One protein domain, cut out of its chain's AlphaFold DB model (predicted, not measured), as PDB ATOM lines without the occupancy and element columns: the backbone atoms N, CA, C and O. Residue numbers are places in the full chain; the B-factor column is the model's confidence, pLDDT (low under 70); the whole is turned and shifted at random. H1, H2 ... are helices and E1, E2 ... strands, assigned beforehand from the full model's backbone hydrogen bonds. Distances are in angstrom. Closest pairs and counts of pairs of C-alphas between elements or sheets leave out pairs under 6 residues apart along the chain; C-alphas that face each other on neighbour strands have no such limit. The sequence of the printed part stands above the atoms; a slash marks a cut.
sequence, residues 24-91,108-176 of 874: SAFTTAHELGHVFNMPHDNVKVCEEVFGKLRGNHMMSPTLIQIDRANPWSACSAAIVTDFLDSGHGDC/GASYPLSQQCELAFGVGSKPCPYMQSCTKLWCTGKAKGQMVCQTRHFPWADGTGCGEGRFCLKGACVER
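This is residues 24 to 91 and 108 to 176 of the 874 residues of the protein "ADAMTS15" of Cervus elaphus hippelaphus (UniProt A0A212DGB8). Two lobes are set end to end along the longest axis: in one, residues 24 to 91, three helices H1, H2 and H3 are loosely grouped with the loop of residues 51 to 73; in the other, residues 108 to 176, H4 sits beside the hairpin E1 and E2, and a small sheet of E3, E4 and E5 stands at the other end. The printed part has 137 residues, with H1 H2 H3 H4 E1 E2 E3 E4 E5 along the chain, both sheets antiparallel. The class is mixed, though named elements hold only 61 residues, under half. The whole is loose, radius of gyration of the C-alphas 18.2 A, spanning 52 by 40 by 32 A.

H1, residues 24 to 35, begins with C-alpha 24 at (144.593, 254.945, 160.687) and is 16.4 A long. H2 is residues 44 to 50, H3 residues 74 to 85, 16.2 A, and H4 residues 113 to 121, 12.5 A. E1 is residues 139 to 143, E2 146 to 150, E3 161 to 163, E4 166 to 169 and E5 172 to 175, ending with C-alpha 175 at (162.623, 267.969, 176.063).

H1 and H3 are close but not clearly touching, C-alphas 33 and 76 being closest at 7.9 A. H2 and H3 only just touch, with 3 pairs of C-alphas within 8 A, Cys 46 and Cys 75 closest at 5.6 A; H3 does so with residues 74 to 75 alone. The C-alphas of Cys 117 in H4 and Cys 139 in E1 are closest at 5.5 A. Hairpin E1 and E2 has N 141 and O 148 at 2.8 A. E3, E4 and E5 form a meander, each strand the antiparallel neighbour of the one before, with N 162 and O 166 at 3.2 A and N 169 and O 172 at 2.8 A. Every O i to N i+4 pair is within hydrogen-bond range in H1, H3 and H4; H2 has 2 of 3.

C-alphas 86 and 145 are farthest apart, 56.1 A. Residues 92 to 107 are not printed, a gap of 32.8 A between C-alphas 91 and 108. The links H2 to H3 and H4 to E1 are long. Residues 45, 48 to 49 and 86 to 87 are under pLDDT 70.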
ATOM      1  N   SER A  24     144.742 256.185 161.464       88.44
ATOM      2  CA  SER A  24     144.593 254.945 160.687       88.44
ATOM      3  C   SER A  24     145.632 253.886 161.062       88.44
ATOM      4  O   SER A  24     145.363 252.693 160.945       88.44
ATOM      5  N   ALA A  25     146.806 254.286 161.564       87.25
ATOM      6  CA  ALA A  25     147.824 253.365 162.067       87.25
ATOM      7  C   ALA A  25     147.332 252.509 163.253       87.25
ATOM      8  O   ALA A  25     147.621 251.314 163.313       87.25
ATOM      9  N   PHE A  26     146.549 253.088 164.169       87.06
ATOM     10  CA  PHE A  26     145.954 252.374 165.306       87.06
ATOM     11  C   PHE A  26     144.884 251.392 164.833       87.06
ATOM     12  O   PHE A  26     144.885 250.235 165.248       87.06
ATOM     13  N   THR A  27     144.025 251.824 163.909       89.38
ATOM     14  CA  THR A  27     143.043 250.942 163.268       89.38
ATOM     15  C   THR A  27     143.746 249.812 162.521       89.38
ATOM     16  O   THR A  27     143.375 248.655 162.658       89.38
ATOM     17  N   THR A  28     144.838 250.100 161.817       92.62
ATOM     18  CA  THR A  28     145.629 249.086 161.108       92.62
ATOM     19  C   THR A  28     146.209 248.053 162.076       92.62
ATOM     20  O   THR A  28     146.094 246.855 161.826       92.62
ATOM     21  N   ALA A  29     146.775 248.486 163.208       92.19
ATOM     22  CA  ALA A  29     147.272 247.584 164.248       92.19
ATOM     23  C   ALA A  29     146.155 246.718 164.861       92.19
ATOM     24  O   ALA A  29     146.342 245.514 165.029       92.19
ATOM     25  N   HIS A  30     144.988 247.304 165.143       92.12
ATOM     26  CA  HIS A  30     143.809 246.591 165.645       92.12
ATOM     27  C   HIS A  30     143.340 245.497 164.672       92.12
ATOM     28  O   HIS A  30     143.178 244.336 165.044       92.12
ATOM     29  N   GLU A  31     143.184 245.847 163.397       94.00
ATOM     30  CA  GLU A  31     142.714 244.920 162.367       94.00
ATOM     31  C   GLU A  31     143.739 243.817 162.082       94.00
ATOM     32  O   GLU A  31     143.370 242.653 161.927       94.00
ATOM     33  N   LEU A  32     145.038 244.134 162.102       94.38
ATOM     34  CA  LEU A  32     146.093 243.118 162.063       94.38
ATOM     35  C   LEU A  32     146.013 242.173 163.268       94.38
ATOM     36  O   LEU A  32     146.214 240.970 163.106       94.38
ATOM     37  N   GLY A  33     145.669 242.680 164.455       92.81
ATOM     38  CA  GLY A  33     145.400 241.860 165.636       92.81
ATOM     39  C   GLY A  33     144.340 240.788 165.369       92.81
ATOM     40  O   GLY A  33     144.558 239.613 165.679       92.81
ATOM     41  N   HIS A  34     143.241 241.138 164.698       88.44
ATOM     42  CA  HIS A  34     142.239 240.160 164.263       88.44
ATOM     43  C   HIS A  34     142.801 239.129 163.286       88.44
ATOM     44  O   HIS A  34     142.578 237.934 163.486       88.44
ATOM     45  N   VAL A  35     143.596 239.542 162.293       93.94
ATOM     46  CA  VAL A  35     144.268 238.601 161.374       93.94
ATOM     47  C   VAL A  35     145.145 237.599 162.149       93.94
ATOM     48  O   VAL A  35     145.194 236.418 161.798       93.94
ATOM     49  N   PHE A  36     145.741 238.025 163.269       91.38
ATOM     50  CA  PHE A  36     146.473 237.199 164.242       91.38
ATOM     51  C   PHE A  36     145.601 236.449 165.269       91.38
ATOM     52  O   PHE A  36     146.106 235.953 166.275       91.38
ATOM     53  N   ASN A  37     144.298 236.324 165.015       88.81
ATOM     54  CA  ASN A  37     143.319 235.635 165.859       88.81
ATOM     55  C   ASN A  37     143.028 236.319 167.208       88.81
ATOM     56  O   ASN A  37     142.413 235.698 168.074       88.81
ATOM     57  N   MET A  38     143.442 237.573 167.412       89.75
ATOM     58  CA  MET A  38     143.125 238.298 168.643       89.75
ATOM     59  C   MET A  38     141.647 238.732 168.628       89.75
ATOM     60  O   MET A  38     141.232 239.452 167.716       89.75
ATOM     61  N   PRO A  39     140.822 238.310 169.601       87.38
ATOM     62  CA  PRO A  39     139.485 238.850 169.795       87.38
ATOM     63  C   PRO A  39     139.554 240.204 170.512       87.38
ATOM     64  O   PRO A  39     140.612 240.611 170.994       87.38
ATOM     65  N   HIS A  40     138.409 240.878 170.634       89.88
ATOM     66  CA  HIS A  40     138.333 242.063 171.482       89.88
ATOM     67  C   HIS A  40     138.588 241.732 172.955       89.88
ATOM     68  O   HIS A  40     138.153 240.694 173.445       89.88
ATOM     69  N   ASP A  41     139.201 242.654 173.688       85.25
ATOM     70  CA  ASP A  41     139.586 242.444 175.091       85.25
ATOM     71  C   ASP A  41     138.396 242.230 176.046       85.25
ATOM     72  O   ASP A  41     138.550 241.651 177.120       85.25
ATOM     73  N   ASN A  42     137.193 242.654 175.654       81.94
ATOM     74  CA  ASN A  42     135.967 242.496 176.439       81.94
ATOM     75  C   ASN A  42     135.231 241.165 176.199       81.94
ATOM     76  O   ASN A  42     134.138 240.970 176.735       81.94
ATOM     77  N   VAL A  43     135.767 240.258 175.372       79.69
ATOM     78  CA  VAL A  43     135.150 238.938 175.205       79.69
ATOM     79  C   VAL A  43     135.308 238.111 176.480       79.69
ATOM     80  O   VAL A  43     136.352 238.134 177.131       79.69
ATOM     81  N   LYS A  44     134.291 237.299 176.799       72.00
ATOM     82  CA  LYS A  44     134.264 236.469 178.017       72.00
ATOM     83  C   LYS A  44     135.507 235.600 178.207       72.00
ATOM     84  O   LYS A  44     135.958 235.421 179.328       72.00
ATOM     85  N   VAL A  45     136.087 235.099 177.114       69.88
ATOM     86  CA  VAL A  45     137.305 234.271 177.153       69.88
ATOM     87  C   VAL A  45     138.500 235.037 177.739       69.88
ATOM     88  O   VAL A  45     139.285 234.451 178.479       69.88
ATOM     89  N   CYS A  46     138.631 236.336 177.453       72.00
ATOM     90  CA  CYS A  46     139.672 237.176 178.047       72.00
ATOM     91  C   CYS A  46     139.369 237.487 179.516       72.00
ATOM     92  O   CYS A  46     140.259 237.378 180.359       72.00
ATOM     93  N   GLU A  47     138.112 237.815 179.826       75.75
ATOM     94  CA  GLU A  47     137.674 238.166 181.181       75.75
ATOM     95  C   GLU A  47     137.808 236.995 182.171       75.75
ATOM     96  O   GLU A  47     138.201 237.191 183.316       75.75
ATOM     97  N   GLU A  48     137.541 235.762 181.736       68.50
ATOM     98  CA  GLU A  48     137.624 234.565 182.584       68.50
ATOM     99  C   GLU A  48     139.068 234.139 182.904       68.50
ATOM    100  O   GLU A  48     139.312 233.569 183.966       68.50
ATOM    101  N   VAL A  49     140.023 234.389 181.999       67.69
ATOM    102  CA  VAL A  49     141.425 233.950 182.153       67.69
ATOM    103  C   VAL A  49     142.299 235.030 182.787       67.69
ATOM    104  O   VAL A  49     143.170 234.716 183.594       67.69
ATOM    105  N   PHE A  50     142.073 236.296 182.434       75.06
ATOM    106  CA  PHE A  50     142.911 237.423 182.858       75.06
ATOM    107  C   PHE A  50     142.183 238.396 183.795       75.06
ATOM    108  O   PHE A  50     142.777 239.375 184.245       75.06
ATOM    109  N   GLY A  51     140.914 238.129 184.117       75.75
ATOM    110  CA  GLY A  51     140.064 239.055 184.855       75.75
ATOM    111  C   GLY A  51     139.619 240.242 183.999       75.75
ATOM    112  O   GLY A  51     139.901 240.339 182.803       75.75
ATOM    113  N   LYS A  52     138.918 241.190 184.629       73.94
ATOM    114  CA  LYS A  52     138.516 242.435 183.970       73.94
ATOM    115  C   LYS A  52     139.748 243.318 183.746       73.94
ATOM    116  O   LYS A  52     140.298 243.876 184.697       73.94
ATOM    117  N   LEU A  53     140.166 243.429 182.488       77.38
ATOM    118  CA  LEU A  53     141.297 244.259 182.073       77.38
ATOM    119  C   LEU A  53     141.018 245.739 182.403       77.38
ATOM    120  O   LEU A  53     139.892 246.220 182.253       77.38
ATOM    121  N   ARG A  54     142.031 246.451 182.917       71.19
ATOM    122  CA  ARG A  54     141.933 247.866 183.312       71.19
ATOM    123  C   ARG A  54     142.446 248.753 182.179       71.19
ATOM    124  O   ARG A  54     143.602 248.626 181.800       71.19
ATOM    125  N   GLY A  55     141.624 249.701 181.731       72.81
ATOM    126  CA  GLY A  55     141.976 250.632 180.656       72.81
ATOM    127  C   GLY A  55     141.659 250.089 179.261       72.81
ATOM    128  O   GLY A  55     141.324 248.917 179.095       72.81
ATOM    129  N   ASN A  56     141.727 250.969 178.262       83.62
ATOM    130  CA  ASN A  56     141.510 250.595 176.870       83.62
ATOM    131  C   ASN A  56     142.855 250.205 176.249       83.62
ATOM    132  O   ASN A  56     143.794 250.996 176.234       83.62
ATOM    133  N   HIS A  57     142.947 248.987 175.729       90.31
ATOM    134  CA  HIS A  57     144.088 248.504 174.951       90.31
ATOM    135  C   HIS A  57     143.750 248.474 173.453       90.31
ATOM    136  O   HIS A  57     142.641 248.821 173.040       90.31
ATOM    137  N   MET A  58     144.703 248.048 172.631       91.62
ATOM    138  CA  MET A  58     144.637 248.069 171.176       91.62
ATOM    139  C   MET A  58     143.470 247.247 170.639       91.62
ATOM    140  O   MET A  58     142.834 247.668 169.681       91.62
ATOM    141  N   MET A  59     143.148 246.123 171.289       92.19
ATOM    142  CA  MET A  59     142.030 245.246 170.932       92.19
ATOM    143  C   MET A  59     140.734 245.604 171.678       92.19
ATOM    144  O   MET A  59     139.805 244.800 171.749       92.19
ATOM    145  N   SER A  60     140.616 246.820 172.214       90.00
ATOM    146  CA  SER A  60     139.328 247.318 172.705       90.00
ATOM    147  C   SER A  60     138.358 247.513 171.533       90.00
ATOM    148  O   SER A  60     138.789 247.962 170.473       90.00
ATOM    149  N   PRO A  61     137.041 247.287 171.711       85.50
ATOM    150  CA  PRO A  61     136.047 247.549 170.659       85.50
ATOM    151  C   PRO A  61     136.003 249.011 170.190       85.50
ATOM    152  O   PRO A  61     135.456 249.313 169.134       85.50
ATOM    153  N   THR A  62     136.530 249.927 171.006       82.19
ATOM    154  CA  THR A  62     136.642 251.356 170.712       82.19
ATOM    155  C   THR A  62     138.079 251.808 170.931       82.19
ATOM    156  O   THR A  62     138.618 251.627 172.022       82.19
ATOM    157  N   LEU A  63     138.674 252.473 169.941       79.00
ATOM    158  CA  LEU A  63     140.073 252.932 169.966       79.00
ATOM    159  C   LEU A  63     140.276 254.276 170.693       79.00
ATOM    160  O   LEU A  63     141.188 255.042 170.388       79.00
ATOM    161  N   ILE A  64     139.413 254.584 171.659       75.50
ATOM    162  CA  ILE A  64     139.419 255.854 172.388       75.50
ATOM    163  C   ILE A  64     140.308 255.706 173.628       75.50
ATOM    164  O   ILE A  64     140.101 254.787 174.414       75.50
ATOM    165  N   GLN A  65     141.262 256.623 173.837       74.12
ATOM    166  CA  GLN A  65     142.116 256.666 175.041       74.12
ATOM    167  C   GLN A  65     142.888 255.361 175.318       74.12
ATOM    168  O   GLN A  65     142.904 254.862 176.441       74.12
ATOM    169  N   ILE A  66     143.535 254.810 174.288       79.06
ATOM    170  CA  ILE A  66     144.384 253.621 174.436       79.06
ATOM    171  C   ILE A  66     145.546 253.919 175.398       79.06
ATOM    172  O   ILE A  66     146.194 254.962 175.268       79.06
ATOM    173  N   ASP A  67     145.841 253.000 176.321       79.44
ATOM    174  CA  ASP A  67     147.044 253.059 177.155       79.44
ATOM    175  C   ASP A  67     148.295 252.991 176.266       79.44
ATOM    176  O   ASP A  67     148.622 251.964 175.678       79.44
ATOM    177  N   ARG A  68     149.015 254.107 176.156       72.56
ATOM    178  CA  ARG A  68     150.202 254.223 175.296       72.56
ATOM    179  C   ARG A  68     151.467 253.646 175.910       72.56
ATOM    180  O   ARG A  68     152.437 253.426 175.185       72.56
ATOM    181  N   ALA A  69     151.484 253.432 177.222       71.94
ATOM    182  CA  ALA A  69     152.585 252.748 177.879       71.94
ATOM    183  C   ALA A  69     152.476 251.238 177.645       71.94
ATOM    184  O   ALA A  69     153.483 250.602 177.342       71.94
ATOM    185  N   ASN A  70     151.253 250.697 177.704       77.25
ATOM    186  CA  ASN A  70     150.955 249.281 177.478       77.25
ATOM    187  C   ASN A  70     149.803 249.109 176.470       77.25
ATOM    188  O   ASN A  70     148.673 248.781 176.852       77.25
ATOM    189  N   PRO A  71     150.074 249.310 175.167       84.12
ATOM    190  CA  PRO A  71     149.027 249.323 174.152       84.12
ATOM    191  C   PRO A  71     148.369 247.964 173.957       84.12
ATOM    192  O   PRO A  71     147.216 247.928 173.567       84.12
ATOM    193  N   TRP A  72     149.036 246.849 174.248       88.75
ATOM    194  CA  TRP A  72     148.456 245.510 174.108       88.75
ATOM    195  C   TRP A  72     148.098 244.925 175.470       88.75
ATOM    196  O   TRP A  72     148.884 245.026 176.413       88.75
ATOM    197  N   SER A  73     146.934 244.282 175.570       90.25
ATOM    198  CA  SER A  73     146.508 243.628 176.807       90.25
ATOM    199  C   SER A  73     147.246 242.302 177.027       90.25
ATOM    200  O   SER A  73     147.766 241.685 176.089       90.25
ATOM    201  N   ALA A  74     147.228 241.801 178.267       86.62
ATOM    202  CA  ALA A  74     147.725 240.460 178.579       86.62
ATOM    203  C   ALA A  74     146.982 239.364 177.786       86.62
ATOM    204  O   ALA A  74     147.596 238.373 177.387       86.62
ATOM    205  N   CYS A  75     145.688 239.567 177.497       86.25
ATOM    206  CA  CYS A  75     144.911 238.635 176.685       86.25
ATOM    207  C   CYS A  75     145.379 238.632 175.226       86.25
ATOM    208  O   CYS A  75     145.661 237.565 174.676       86.25
ATOM    209  N   SER A  76     145.527 239.814 174.614       89.94
ATOM    210  CA  SER A  76     146.003 239.937 173.231       89.94
ATOM    211  C   SER A  76     147.377 239.277 173.069       89.94
ATOM    212  O   SER A  76     147.583 238.488 172.146       89.94
ATOM    213  N   ALA A  77     148.292 239.536 174.013       86.75
ATOM    214  CA  ALA A  77     149.637 238.968 174.026       86.75
ATOM    215  C   ALA A  77     149.637 237.432 174.146       86.75
ATOM    216  O   ALA A  77     150.398 236.755 173.448       86.75
ATOM    217  N   ALA A  78     148.777 236.864 174.995       81.44
ATOM    218  CA  ALA A  78     148.663 235.417 175.153       81.44
ATOM    219  C   ALA A  78     148.105 234.738 173.892       81.44
ATOM    220  O   ALA A  78     148.624 233.706 173.469       81.44
ATOM    221  N   ILE A  79     147.088 235.335 173.268       82.88
ATOM    222  CA  ILE A  79     146.412 234.758 172.101       82.88
ATOM    223  C   ILE A  79     147.316 234.767 170.870       82.88
ATOM    224  O   ILE A  79     147.435 233.738 170.203       82.88
ATOM    225  N   VAL A  80     148.010 235.875 170.590       86.94
ATOM    226  CA  VAL A  80     148.964 235.905 169.469       86.94
ATOM    227  C   VAL A  80     150.138 234.967 169.701       86.94
ATOM    228  O   VAL A  80     150.607 234.324 168.766       86.94
ATOM    229  N   THR A  81     150.580 234.829 170.952       80.94
ATOM    230  CA  THR A  81     151.636 233.880 171.305       80.94
ATOM    231  C   THR A  81     151.199 232.448 171.001       80.94
ATOM    232  O   THR A  81     151.931 231.742 170.319       80.94
ATOM    233  N   ASP A  82     150.008 232.026 171.439       76.69
ATOM    234  CA  ASP A  82     149.489 230.677 171.159       76.69
ATOM    235  C   ASP A  82     149.269 230.442 169.656       76.69
ATOM    236  O   ASP A  82     149.586 229.369 169.135       76.69
ATOM    237  N   PHE A  83     148.801 231.463 168.935       81.00
ATOM    238  CA  PHE A  83     148.624 231.417 167.485       81.00
ATOM    239  C   PHE A  83     149.954 231.186 166.746       81.00
ATOM    240  O   PHE A  83     150.045 230.316 165.870       81.00
ATOM    241  N   LEU A  84     150.998 231.936 167.116       82.00
ATOM    242  CA  LEU A  84     152.339 231.806 166.544       82.00
ATOM    243  C   LEU A  84     153.022 230.499 166.973       82.00
ATOM    244  O   LEU A  84     153.600 229.821 166.127       82.00
ATOM    245  N   ASP A  85     152.902 230.098 168.242       73.31
ATOM    246  CA  ASP A  85     153.482 228.854 168.773       73.31
ATOM    247  C   ASP A  85     152.833 227.603 168.152       73.31
ATOM    248  O   ASP A  85     153.507 226.596 167.919       73.31
ATOM    249  N   SER A  86     151.549 227.683 167.790       68.25
ATOM    250  CA  SER A  86     150.838 226.654 167.012       68.25
ATOM    251  C   SER A  86     151.228 226.652 165.523       68.25
ATOM    252  O   SER A  86     150.862 225.750 164.766       68.25
ATOM    253  N   GLY A  87     152.003 227.654 165.090       69.94
ATOM    254  CA  GLY A  87     152.530 227.810 163.738       69.94
ATOM    255  C   GLY A  87     151.540 228.240 162.682       69.94
ATOM    256  O   GLY A  87     151.729 227.961 161.498       69.94
ATOM    257  N   HIS A  88     150.483 228.927 163.095       75.06
ATOM    258  CA  HIS A  88     149.606 229.589 162.145       75.06
ATOM    259  C   HIS A  88     150.289 230.797 161.473       75.06
ATOM    260  O   HIS A  88     149.842 231.232 160.420       75.06
ATOM    261  N   GLY A  89     151.414 231.278 162.020       79.62
ATOM    262  CA  GLY A  89     152.244 232.353 161.463       79.62
ATOM    263  C   GLY A  89     153.493 231.904 160.692       79.62
ATOM    264  O   GLY A  89     154.414 232.699 160.552       79.62
ATOM    265  N   ASP A  90     153.578 230.658 160.214       80.12
ATOM    266  CA  ASP A  90     154.816 230.114 159.617       80.12
ATOM    267  C   ASP A  90     155.334 230.888 158.384       80.12
ATOM    268  O   ASP A  90     156.526 230.832 158.097       80.12
ATOM    269  N   CYS A  91     154.471 231.621 157.669       84.62
ATOM    270  CA  CYS A  91     154.869 232.480 156.543       84.62
ATOM    271  C   CYS A  91     155.592 233.772 156.960       84.62
ATOM    272  O   CYS A  91     155.944 234.571 156.103       84.62
ATOM    273  N   GLY A 108     155.606 262.965 163.838       87.38
ATOM    274  CA  GLY A 108     155.402 264.399 164.006       87.38
ATOM    275  C   GLY A 108     156.528 265.282 163.460       87.38
ATOM    276  O   GLY A 108     156.314 266.489 163.359       87.38
ATOM    277  N   ALA A 109     157.683 264.709 163.099       84.44
ATOM    278  CA  ALA A 109     158.729 265.397 162.340       84.44
ATOM    279  C   ALA A 109     158.372 265.500 160.848       84.44
ATOM    280  O   ALA A 109     158.637 266.523 160.222       84.44
ATOM    281  N   SER A 110     157.728 264.469 160.290       88.44
ATOM    282  CA  SER A 110     157.278 264.440 158.891       88.44
ATOM    283  C   SER A 110     155.905 265.086 158.690       88.44
ATOM    284  O   SER A 110     155.629 265.609 157.616       88.44
ATOM    285  N   TYR A 111     155.052 265.057 159.717       90.88
ATOM    286  CA  TYR A 111     153.684 265.573 159.681       90.88
ATOM    287  C   TYR A 111     153.512 266.717 160.695       90.88
ATOM    288  O   TYR A 111     153.195 266.457 161.864       90.88
ATOM    289  N   PRO A 112     153.701 267.991 160.300       90.12
ATOM    290  CA  PRO A 112     153.471 269.138 161.176       90.12
ATOM    291  C   PRO A 112     152.010 269.231 161.637       90.12
ATOM    292  O   PRO A 112     151.096 268.684 161.018       90.12
ATOM    293  N   LEU A 113     151.773 269.969 162.725       90.38
ATOM    294  CA  LEU A 113     150.470 270.035 163.398       90.38
ATOM    295  C   LEU A 113     149.312 270.475 162.480       90.38
ATOM    296  O   LEU A 113     148.206 269.952 162.594       90.38
ATOM    297  N   SER A 114     149.556 271.409 161.557       90.56
ATOM    298  CA  SER A 114     148.562 271.837 160.563       90.56
ATOM    299  C   SER A 114     148.157 270.698 159.630       90.56
ATOM    300  O   SER A 114     146.968 270.450 159.450       90.56
ATOM    301  N   GLN A 115     149.133 269.950 159.116       92.25
ATOM    302  CA  GLN A 115     148.888 268.812 158.234       92.25
ATOM    303  C   GLN A 115     148.145 267.686 158.962       92.25
ATOM    304  O   GLN A 115     147.284 267.037 158.377       92.25
ATOM    305  N   GLN A 116     148.406 267.482 160.257       92.25
ATOM    306  CA  GLN A 116     147.638 266.525 161.064       92.25
ATOM    307  C   GLN A 116     146.145 266.887 161.129       92.25
ATOM    308  O   GLN A 116     145.302 265.994 161.067       92.25
ATOM    309  N   CYS A 117     145.807 268.178 161.220       90.88
ATOM    310  CA  CYS A 117     144.416 268.630 161.184       90.88
ATOM    311  C   CYS A 117     143.766 268.443 159.814       90.88
ATOM    312  O   CYS A 117     142.629 267.974 159.740       90.88
ATOM    313  N   GLU A 118     144.492 268.752 158.740       91.62
ATOM    314  CA  GLU A 118     144.008 268.542 157.375       91.62
ATOM    315  C   GLU A 118     143.745 267.061 157.079       91.62
ATOM    316  O   GLU A 118     142.725 266.725 156.483       91.62
ATOM    317  N   LEU A 119     144.612 266.165 157.557       90.19
ATOM    318  CA  LEU A 119     144.430 264.717 157.419       90.19
ATOM    319  C   LEU A 119     143.228 264.196 158.221       90.19
ATOM    320  O   LEU A 119     142.529 263.302 157.761       90.19
ATOM    321  N   ALA A 120     142.964 264.748 159.408       86.62
ATOM    322  CA  ALA A 120     141.888 264.269 160.280       86.62
ATOM    323  C   ALA A 120     140.493 264.821 159.919       86.62
ATOM    324  O   ALA A 120     139.474 264.168 160.175       86.62
ATOM    325  N   PHE A 121     140.420 266.042 159.379       87.38
ATOM    326  CA  PHE A 121     139.155 266.766 159.172       87.38
ATOM    327  C   PHE A 121     138.989 267.382 157.778       87.38
ATOM    328  O   PHE A 121     137.974 268.032 157.523       87.38
ATOM    329  N   GLY A 122     139.936 267.147 156.872       87.75
ATOM    330  CA  GLY A 122     139.904 267.621 155.494       87.75
ATOM    331  C   GLY A 122     140.677 268.920 155.266       87.75
ATOM    332  O   GLY A 122     141.038 269.655 156.189       87.75
ATOM    333  N   VAL A 123     140.917 269.204 153.986       88.44
ATOM    334  CA  VAL A 123     141.717 270.342 153.513       88.44
ATOM    335  C   VAL A 123     141.172 271.668 154.059       88.44
ATOM    336  O   VAL A 123     139.975 271.950 153.968       88.44
ATOM    337  N   GLY A 124     142.060 272.496 154.617       86.75
ATOM    338  CA  GLY A 124     141.720 273.798 155.202       86.75
ATOM    339  C   GLY A 124     141.384 273.775 156.699       86.75
ATOM    340  O   GLY A 124     141.176 274.843 157.284       86.75
ATOM    341  N   SER A 125     141.359 272.599 157.337       91.19
ATOM    342  CA  SER A 125     141.292 272.489 158.798       91.19
ATOM    343  C   SER A 125     142.613 272.926 159.440       91.19
ATOM    344  O   SER A 125     143.692 272.538 159.002       91.19
ATOM    345  N   LYS A 126     142.544 273.745 160.493       91.62
ATOM    346  CA  LYS A 126     143.707 274.325 161.185       91.62
ATOM    347  C   LYS A 126     143.722 273.939 162.665       91.62
ATOM    348  O   LYS A 126     142.659 273.667 163.218       91.62
ATOM    349  N   PRO A 127     144.881 273.960 163.341       91.31
ATOM    350  CA  PRO A 127     144.953 273.706 164.775       91.31
ATOM    351  C   PRO A 127     144.190 274.766 165.572       91.31
ATOM    352  O   PRO A 127     144.277 275.959 165.276       91.31
ATOM    353  N   CYS A 128     143.448 274.336 166.590       89.81
ATOM    354  CA  CYS A 128     142.720 275.254 167.457       89.81
ATOM    355  C   CYS A 128     143.659 275.974 168.434       89.81
ATOM    356  O   CYS A 128     144.427 275.308 169.136       89.81
ATOM    357  N   PRO A 129     143.581 277.311 168.535       78.69
ATOM    358  CA  PRO A 129     144.366 278.053 169.509       78.69
ATOM    359  C   PRO A 129     143.876 277.734 170.936       78.69
ATOM    360  O   PRO A 129     142.688 277.487 171.147       78.69
ATOM    361  N   TYR A 130     144.795 277.736 171.908       78.88
ATOM    362  CA  TYR A 130     144.543 277.578 173.358       78.88
ATOM    363  C   TYR A 130     144.198 276.172 173.886       78.88
ATOM    364  O   TYR A 130     143.892 276.020 175.068       78.88
ATOM    365  N   MET A 131     144.282 275.124 173.062       84.50
ATOM    366  CA  MET A 131     144.083 273.741 173.517       84.50
ATOM    367  C   MET A 131     145.378 273.114 174.053       84.50
ATOM    368  O   MET A 131     146.476 273.467 173.624       84.50
ATOM    369  N   GLN A 132     145.259 272.156 174.981       83.62
ATOM    370  CA  GLN A 132     146.413 271.455 175.558       83.62
ATOM    371  C   GLN A 132     147.228 270.716 174.486       83.62
ATOM    372  O   GLN A 132     146.694 269.895 173.736       83.62
ATOM    373  N   SER A 133     148.535 270.983 174.445       88.25
ATOM    374  CA  SER A 133     149.468 270.331 173.525       88.25
ATOM    375  C   SER A 133     149.658 268.851 173.861       88.25
ATOM    376  O   SER A 133     149.589 268.450 175.022       88.25
ATOM    377  N   CYS A 134     149.932 268.036 172.842       87.56
ATOM    378  CA  CYS A 134     150.242 266.603 172.934       87.56
ATOM    379  C   CYS A 134     149.147 265.672 173.478       87.56
ATOM    380  O   CYS A 134     149.243 264.478 173.231       87.56
ATOM    381  N   THR A 135     148.100 266.152 174.155       86.06
ATOM    382  CA  THR A 135     147.068 265.280 174.748       86.06
ATOM    383  C   THR A 135     145.920 264.969 173.792       86.06
ATOM    384  O   THR A 135     145.483 263.823 173.697       86.06
ATOM    385  N   LYS A 136     145.412 265.975 173.073       88.56
ATOM    386  CA  LYS A 136     144.333 265.839 172.086       88.56
ATOM    387  C   LYS A 136     144.568 266.794 170.919       88.56
ATOM    388  O   LYS A 136     144.893 267.965 171.103       88.56
ATOM    389  N   LEU A 137     144.376 266.293 169.708       89.00
ATOM    390  CA  LEU A 137     144.402 267.059 168.477       89.00
ATOM    391  C   LEU A 137     143.041 267.736 168.306       89.00
ATOM    392  O   LEU A 137     142.023 267.075 168.083       89.00
ATOM    393  N   TRP A 138     143.039 269.054 168.462       91.38
ATOM    394  CA  TRP A 138     141.876 269.907 168.274       91.38
ATOM    395  C   TRP A 138     142.058 270.724 167.009       91.38
ATOM    396  O   TRP A 138     143.047 271.448 166.872       91.38
ATOM    397  N   CYS A 139     141.091 270.618 166.110       92.00
ATOM    398  CA  CYS A 139     141.159 271.229 164.797       92.00
ATOM    399  C   CYS A 139     139.882 271.997 164.490       92.00
ATOM    400  O   CYS A 139     138.805 271.693 165.011       92.00
ATOM    401  N   THR A 140     140.000 273.000 163.634       91.75
ATOM    402  CA  THR A 140     138.871 273.809 163.206       91.75
ATOM    403  C   THR A 140     137.967 273.020 162.259       91.75
ATOM    404  O   THR A 140     138.421 272.253 161.408       91.75
ATOM    405  N   GLY A 141     136.661 273.212 162.409       87.00
ATOM    406  CA  GLY A 141     135.617 272.591 161.605       87.00
ATOM    407  C   GLY A 141     134.415 273.511 161.441       87.00
ATOM    408  O   GLY A 141     134.352 274.583 162.042       87.00
ATOM    409  N   LYS A 142     133.448 273.086 160.625       81.50
ATOM    410  CA  LYS A 142     132.194 273.812 160.401       81.50
ATOM    411  C   LYS A 142     131.031 273.011 160.974       81.50
ATOM    412  O   LYS A 142     130.699 271.956 160.445       81.50
ATOM    413  N   ALA A 143     130.380 273.534 162.007       75.12
ATOM    414  CA  ALA A 143     129.126 272.991 162.523       75.12
ATOM    415  C   ALA A 143     128.027 274.038 162.326       75.12
ATOM    416  O   ALA A 143     128.134 275.151 162.831       75.12
ATOM    417  N   LYS A 144     126.986 273.704 161.549       73.81
ATOM    418  CA  LYS A 144     125.865 274.618 161.235       73.81
ATOM    419  C   LYS A 144     126.312 276.000 160.710       73.81
ATOM    420  O   LYS A 144     125.710 277.016 161.031       73.81
ATOM    421  N   GLY A 145     127.392 276.045 159.925       74.31
ATOM    422  CA  GLY A 145     127.937 277.286 159.354       74.31
ATOM    423  C   GLY A 145     128.849 278.100 160.282       74.31
ATOM    424  O   GLY A 145     129.487 279.034 159.806       74.31
ATOM    425  N   GLN A 146     128.984 277.733 161.561       77.81
ATOM    426  CA  GLN A 146     129.916 278.365 162.498       77.81
ATOM    427  C   GLN A 146     131.237 277.593 162.589       77.81
ATOM    428  O   GLN A 146     131.264 276.359 162.543       77.81
ATOM    429  N   MET A 147     132.334 278.341 162.723       80.12
ATOM    430  CA  MET A 147     133.664 277.789 162.970       80.12
ATOM    431  C   MET A 147     133.740 277.274 164.407       80.12
ATOM    432  O   MET A 147     133.611 278.047 165.352       80.12
ATOM    433  N   VAL A 148     133.954 275.970 164.565       88.62
ATOM    434  CA  VAL A 148     134.053 275.299 165.868       88.62
ATOM    435  C   VAL A 148     135.344 274.498 165.967       88.62
ATOM    436  O   VAL A 148     135.921 274.104 164.955       88.62
ATOM    437  N   CYS A 149     135.784 274.230 167.193       89.88
ATOM    438  CA  CYS A 149     136.866 273.291 167.458       89.88
ATOM    439  C   CYS A 149     136.304 271.890 167.678       89.88
ATOM    440  O   CYS A 149     135.452 271.680 168.537       89.88
ATOM    441  N   GLN A 150     136.808 270.933 166.910       88.94
ATOM    442  CA  GLN A 150     136.414 269.531 166.960       88.94
ATOM    443  C   GLN A 150     137.643 268.635 167.145       88.94
ATOM    444  O   GLN A 150     138.771 269.014 166.829       88.94
ATOM    445  N   THR A 151     137.432 267.442 167.699       86.69
ATOM    446  CA  THR A 151     138.493 266.463 167.960       86.69
ATOM    447  C   THR A 151     137.970 265.048 167.741       86.69
ATOM    448  O   THR A 151     136.809 264.764 168.018       86.69
ATOM    449  N   ARG A 152     138.844 264.150 167.272       77.94
ATOM    450  CA  ARG A 152     138.598 262.699 167.217       77.94
ATOM    451  C   ARG A 152     139.199 261.963 168.427       77.94
ATOM    452  O   ARG A 152     139.326 260.749 168.410       77.94
ATOM    453  N   HIS A 153     139.594 262.696 169.476       79.62
ATOM    454  CA  HIS A 153     140.205 262.175 170.710       79.62
ATOM    455  C   HIS A 153     141.580 261.499 170.555       79.62
ATOM    456  O   HIS A 153     142.047 260.851 171.491       79.62
ATOM    457  N   PHE A 154     142.264 261.705 169.428       81.12
ATOM    458  CA  PHE A 154     143.659 261.304 169.244       81.12
ATOM    459  C   PHE A 154     144.603 262.454 169.620       81.12
ATOM    460  O   PHE A 154     144.258 263.604 169.368       81.12
ATOM    461  N   PRO A 155     145.768 262.192 170.225       86.94
ATOM    462  CA  PRO A 155     146.780 263.209 170.514       86.94
ATOM    463  C   PRO A 155     147.578 263.601 169.272       86.94
ATOM    464  O   PRO A 155     147.440 263.003 168.206       86.94
ATOM    465  N   TRP A 156     148.449 264.591 169.442       90.06
ATOM    466  CA  TRP A 156     149.400 264.993 168.409       90.06
ATOM    467  C   TRP A 156     150.388 263.850 168.154       90.06
ATOM    468  O   TRP A 156     150.675 263.053 169.056       90.06
ATOM    469  N   ALA A 157     150.890 263.755 166.925       89.56
ATOM    470  CA  ALA A 157     151.884 262.751 166.574       89.56
ATOM    471  C   ALA A 157     153.160 262.906 167.420       89.56
ATOM    472  O   ALA A 157     153.607 264.018 167.719       89.56
ATOM    473  N   ASP A 158     153.765 261.782 167.807       87.31
ATOM    474  CA  ASP A 158     155.054 261.812 168.501       87.31
ATOM    475  C   ASP A 158     156.091 262.482 167.584       87.31
ATOM    476  O   ASP A 158     156.112 262.206 166.390       87.31
ATOM    477  N   GLY A 159     156.913 263.391 168.107       86.44
ATOM    478  CA  GLY A 159     157.831 264.236 167.332       86.44
ATOM    479  C   GLY A 159     157.308 265.644 167.022       86.44
ATOM    480  O   GLY A 159     158.102 266.517 166.683       86.44
ATOM    481  N   THR A 160     156.005 265.912 167.172       91.31
ATOM    482  CA  THR A 160     155.433 267.244 166.901       91.31
ATOM    483  C   THR A 160     155.907 268.268 167.927       91.31
ATOM    484  O   THR A 160     155.858 268.008 169.127       91.31
ATOM    485  N   GLY A 161     156.332 269.451 167.479       89.25
ATOM    486  CA  GLY A 161     156.728 270.540 168.374       89.25
ATOM    487  C   GLY A 161     155.578 270.997 169.277       89.25
ATOM    488  O   GLY A 161     154.471 271.233 168.798       89.25
ATOM    489  N   CYS A 162     155.841 271.129 170.576       90.38
ATOM    490  CA  CYS A 162     154.864 271.570 171.587       90.38
ATOM    491  C   CYS A 162     155.345 272.772 172.417       90.38
ATOM    492  O   CYS A 162     154.744 273.112 173.432       90.38
ATOM    493  N   GLY A 163     156.439 273.403 171.991       85.31
ATOM    494  CA  GLY A 163     157.073 274.557 172.623       85.31
ATOM    495  C   GLY A 163     158.517 274.701 172.142       85.31
ATOM    496  O   GLY A 163     159.016 273.845 171.404       85.31
ATOM    497  N   GLU A 164     159.206 275.762 172.557       84.81
ATOM    498  CA  GLU A 164     160.622 275.955 172.218       84.81
ATOM    499  C   GLU A 164     161.479 274.806 172.770       84.81
ATOM    500  O   GLU A 164     161.461 274.510 173.963       84.81
ATOM    501  N   GLY A 165     162.186 274.095 171.885       82.38
ATOM    502  CA  GLY A 165     163.040 272.957 172.255       82.38
ATOM    503  C   GLY A 165     162.307 271.703 172.767       82.38
ATOM    504  O   GLY A 165     162.966 270.741 173.175       82.38
ATOM    505  N   ARG A 166     160.965 271.676 172.727       88.31
ATOM    506  CA  ARG A 166     160.128 270.577 173.238       88.31
ATOM    507  C   ARG A 166     159.294 269.922 172.142       88.31
ATOM    508  O   ARG A 166     158.882 270.564 171.177       88.31
ATOM    509  N   PHE A 167     159.013 268.635 172.307       88.12
ATOM    510  CA  PHE A 167     158.236 267.844 171.354       88.12
ATOM    511  C   PHE A 167     157.300 266.856 172.060       88.12
ATOM    512  O   PHE A 167     157.496 266.513 173.225       88.12
ATOM    513  N   CYS A 168     156.266 266.403 171.358       88.12
ATOM    514  CA  CYS A 168     155.319 265.427 171.874       88.12
ATOM    515  C   CYS A 168     155.911 264.018 171.854       88.12
ATOM    516  O   CYS A 168     156.452 263.587 170.839       88.12
ATOM    517  N   LEU A 169     155.768 263.276 172.949       83.44
ATOM    518  CA  LEU A 169     156.129 261.865 173.029       83.44
ATOM    519  C   LEU A 169     155.184 261.135 173.983       83.44
ATOM    520  O   LEU A 169     155.008 261.558 175.126       83.44
ATOM    521  N   LYS A 170     154.557 260.045 173.523       79.12
ATOM    522  CA  LYS A 170     153.576 259.260 174.300       79.12
ATOM    523  C   LYS A 170     152.446 260.120 174.895       79.12
ATOM    524  O   LYS A 170     151.879 259.782 175.929       79.12
ATOM    525  N   GLY A 171     152.081 261.208 174.214       82.12
ATOM    526  CA  GLY A 171     151.016 262.126 174.635       82.12
ATOM    527  C   GLY A 171     151.426 263.218 175.637       82.12
ATOM    528  O   GLY A 171     150.562 263.958 176.100       82.12
ATOM    529  N   ALA A 172     152.719 263.346 175.958       85.69
ATOM    530  CA  ALA A 172     153.263 264.391 176.831       85.69
ATOM    531  C   ALA A 172     154.268 265.284 176.083       85.69
ATOM    532  O   ALA A 172     154.911 264.834 175.139       85.69
ATOM    533  N   CYS A 173     154.414 266.543 176.505       88.44
ATOM    534  CA  CYS A 173     155.397 267.477 175.950       88.44
ATOM    535  C   CYS A 173     156.733 267.341 176.701       88.44
ATOM    536  O   CYS A 173     156.797 267.650 177.889       88.44
ATOM    537  N   VAL A 174     157.782 266.857 176.029       86.31
ATOM    538  CA  VAL A 174     159.087 266.507 176.624       86.31
ATOM    539  C   VAL A 174     160.255 267.224 175.929       86.31
ATOM    540  O   VAL A 174     160.122 267.712 174.808       86.31
ATOM    541  N   GLU A 175     161.416 267.303 176.587       82.44
ATOM    542  CA  GLU A 175     162.623 267.969 176.063       82.44
ATOM    543  C   GLU A 175     163.441 267.098 175.091       82.44
ATOM    544  O   GLU A 175     163.559 265.882 175.264       82.44
ATOM    545  N   ARG A 176     164.054 267.738 174.079       70.50
ATOM    546  CA  ARG A 176     164.757 267.097 172.945       70.50
ATOM    547  C   ARG A 176     165.979 266.231 173.314       70.50
ATOM    548  O   ARG A 176     166.247 265.260 172.614       70.50
TER     549      ARG A 176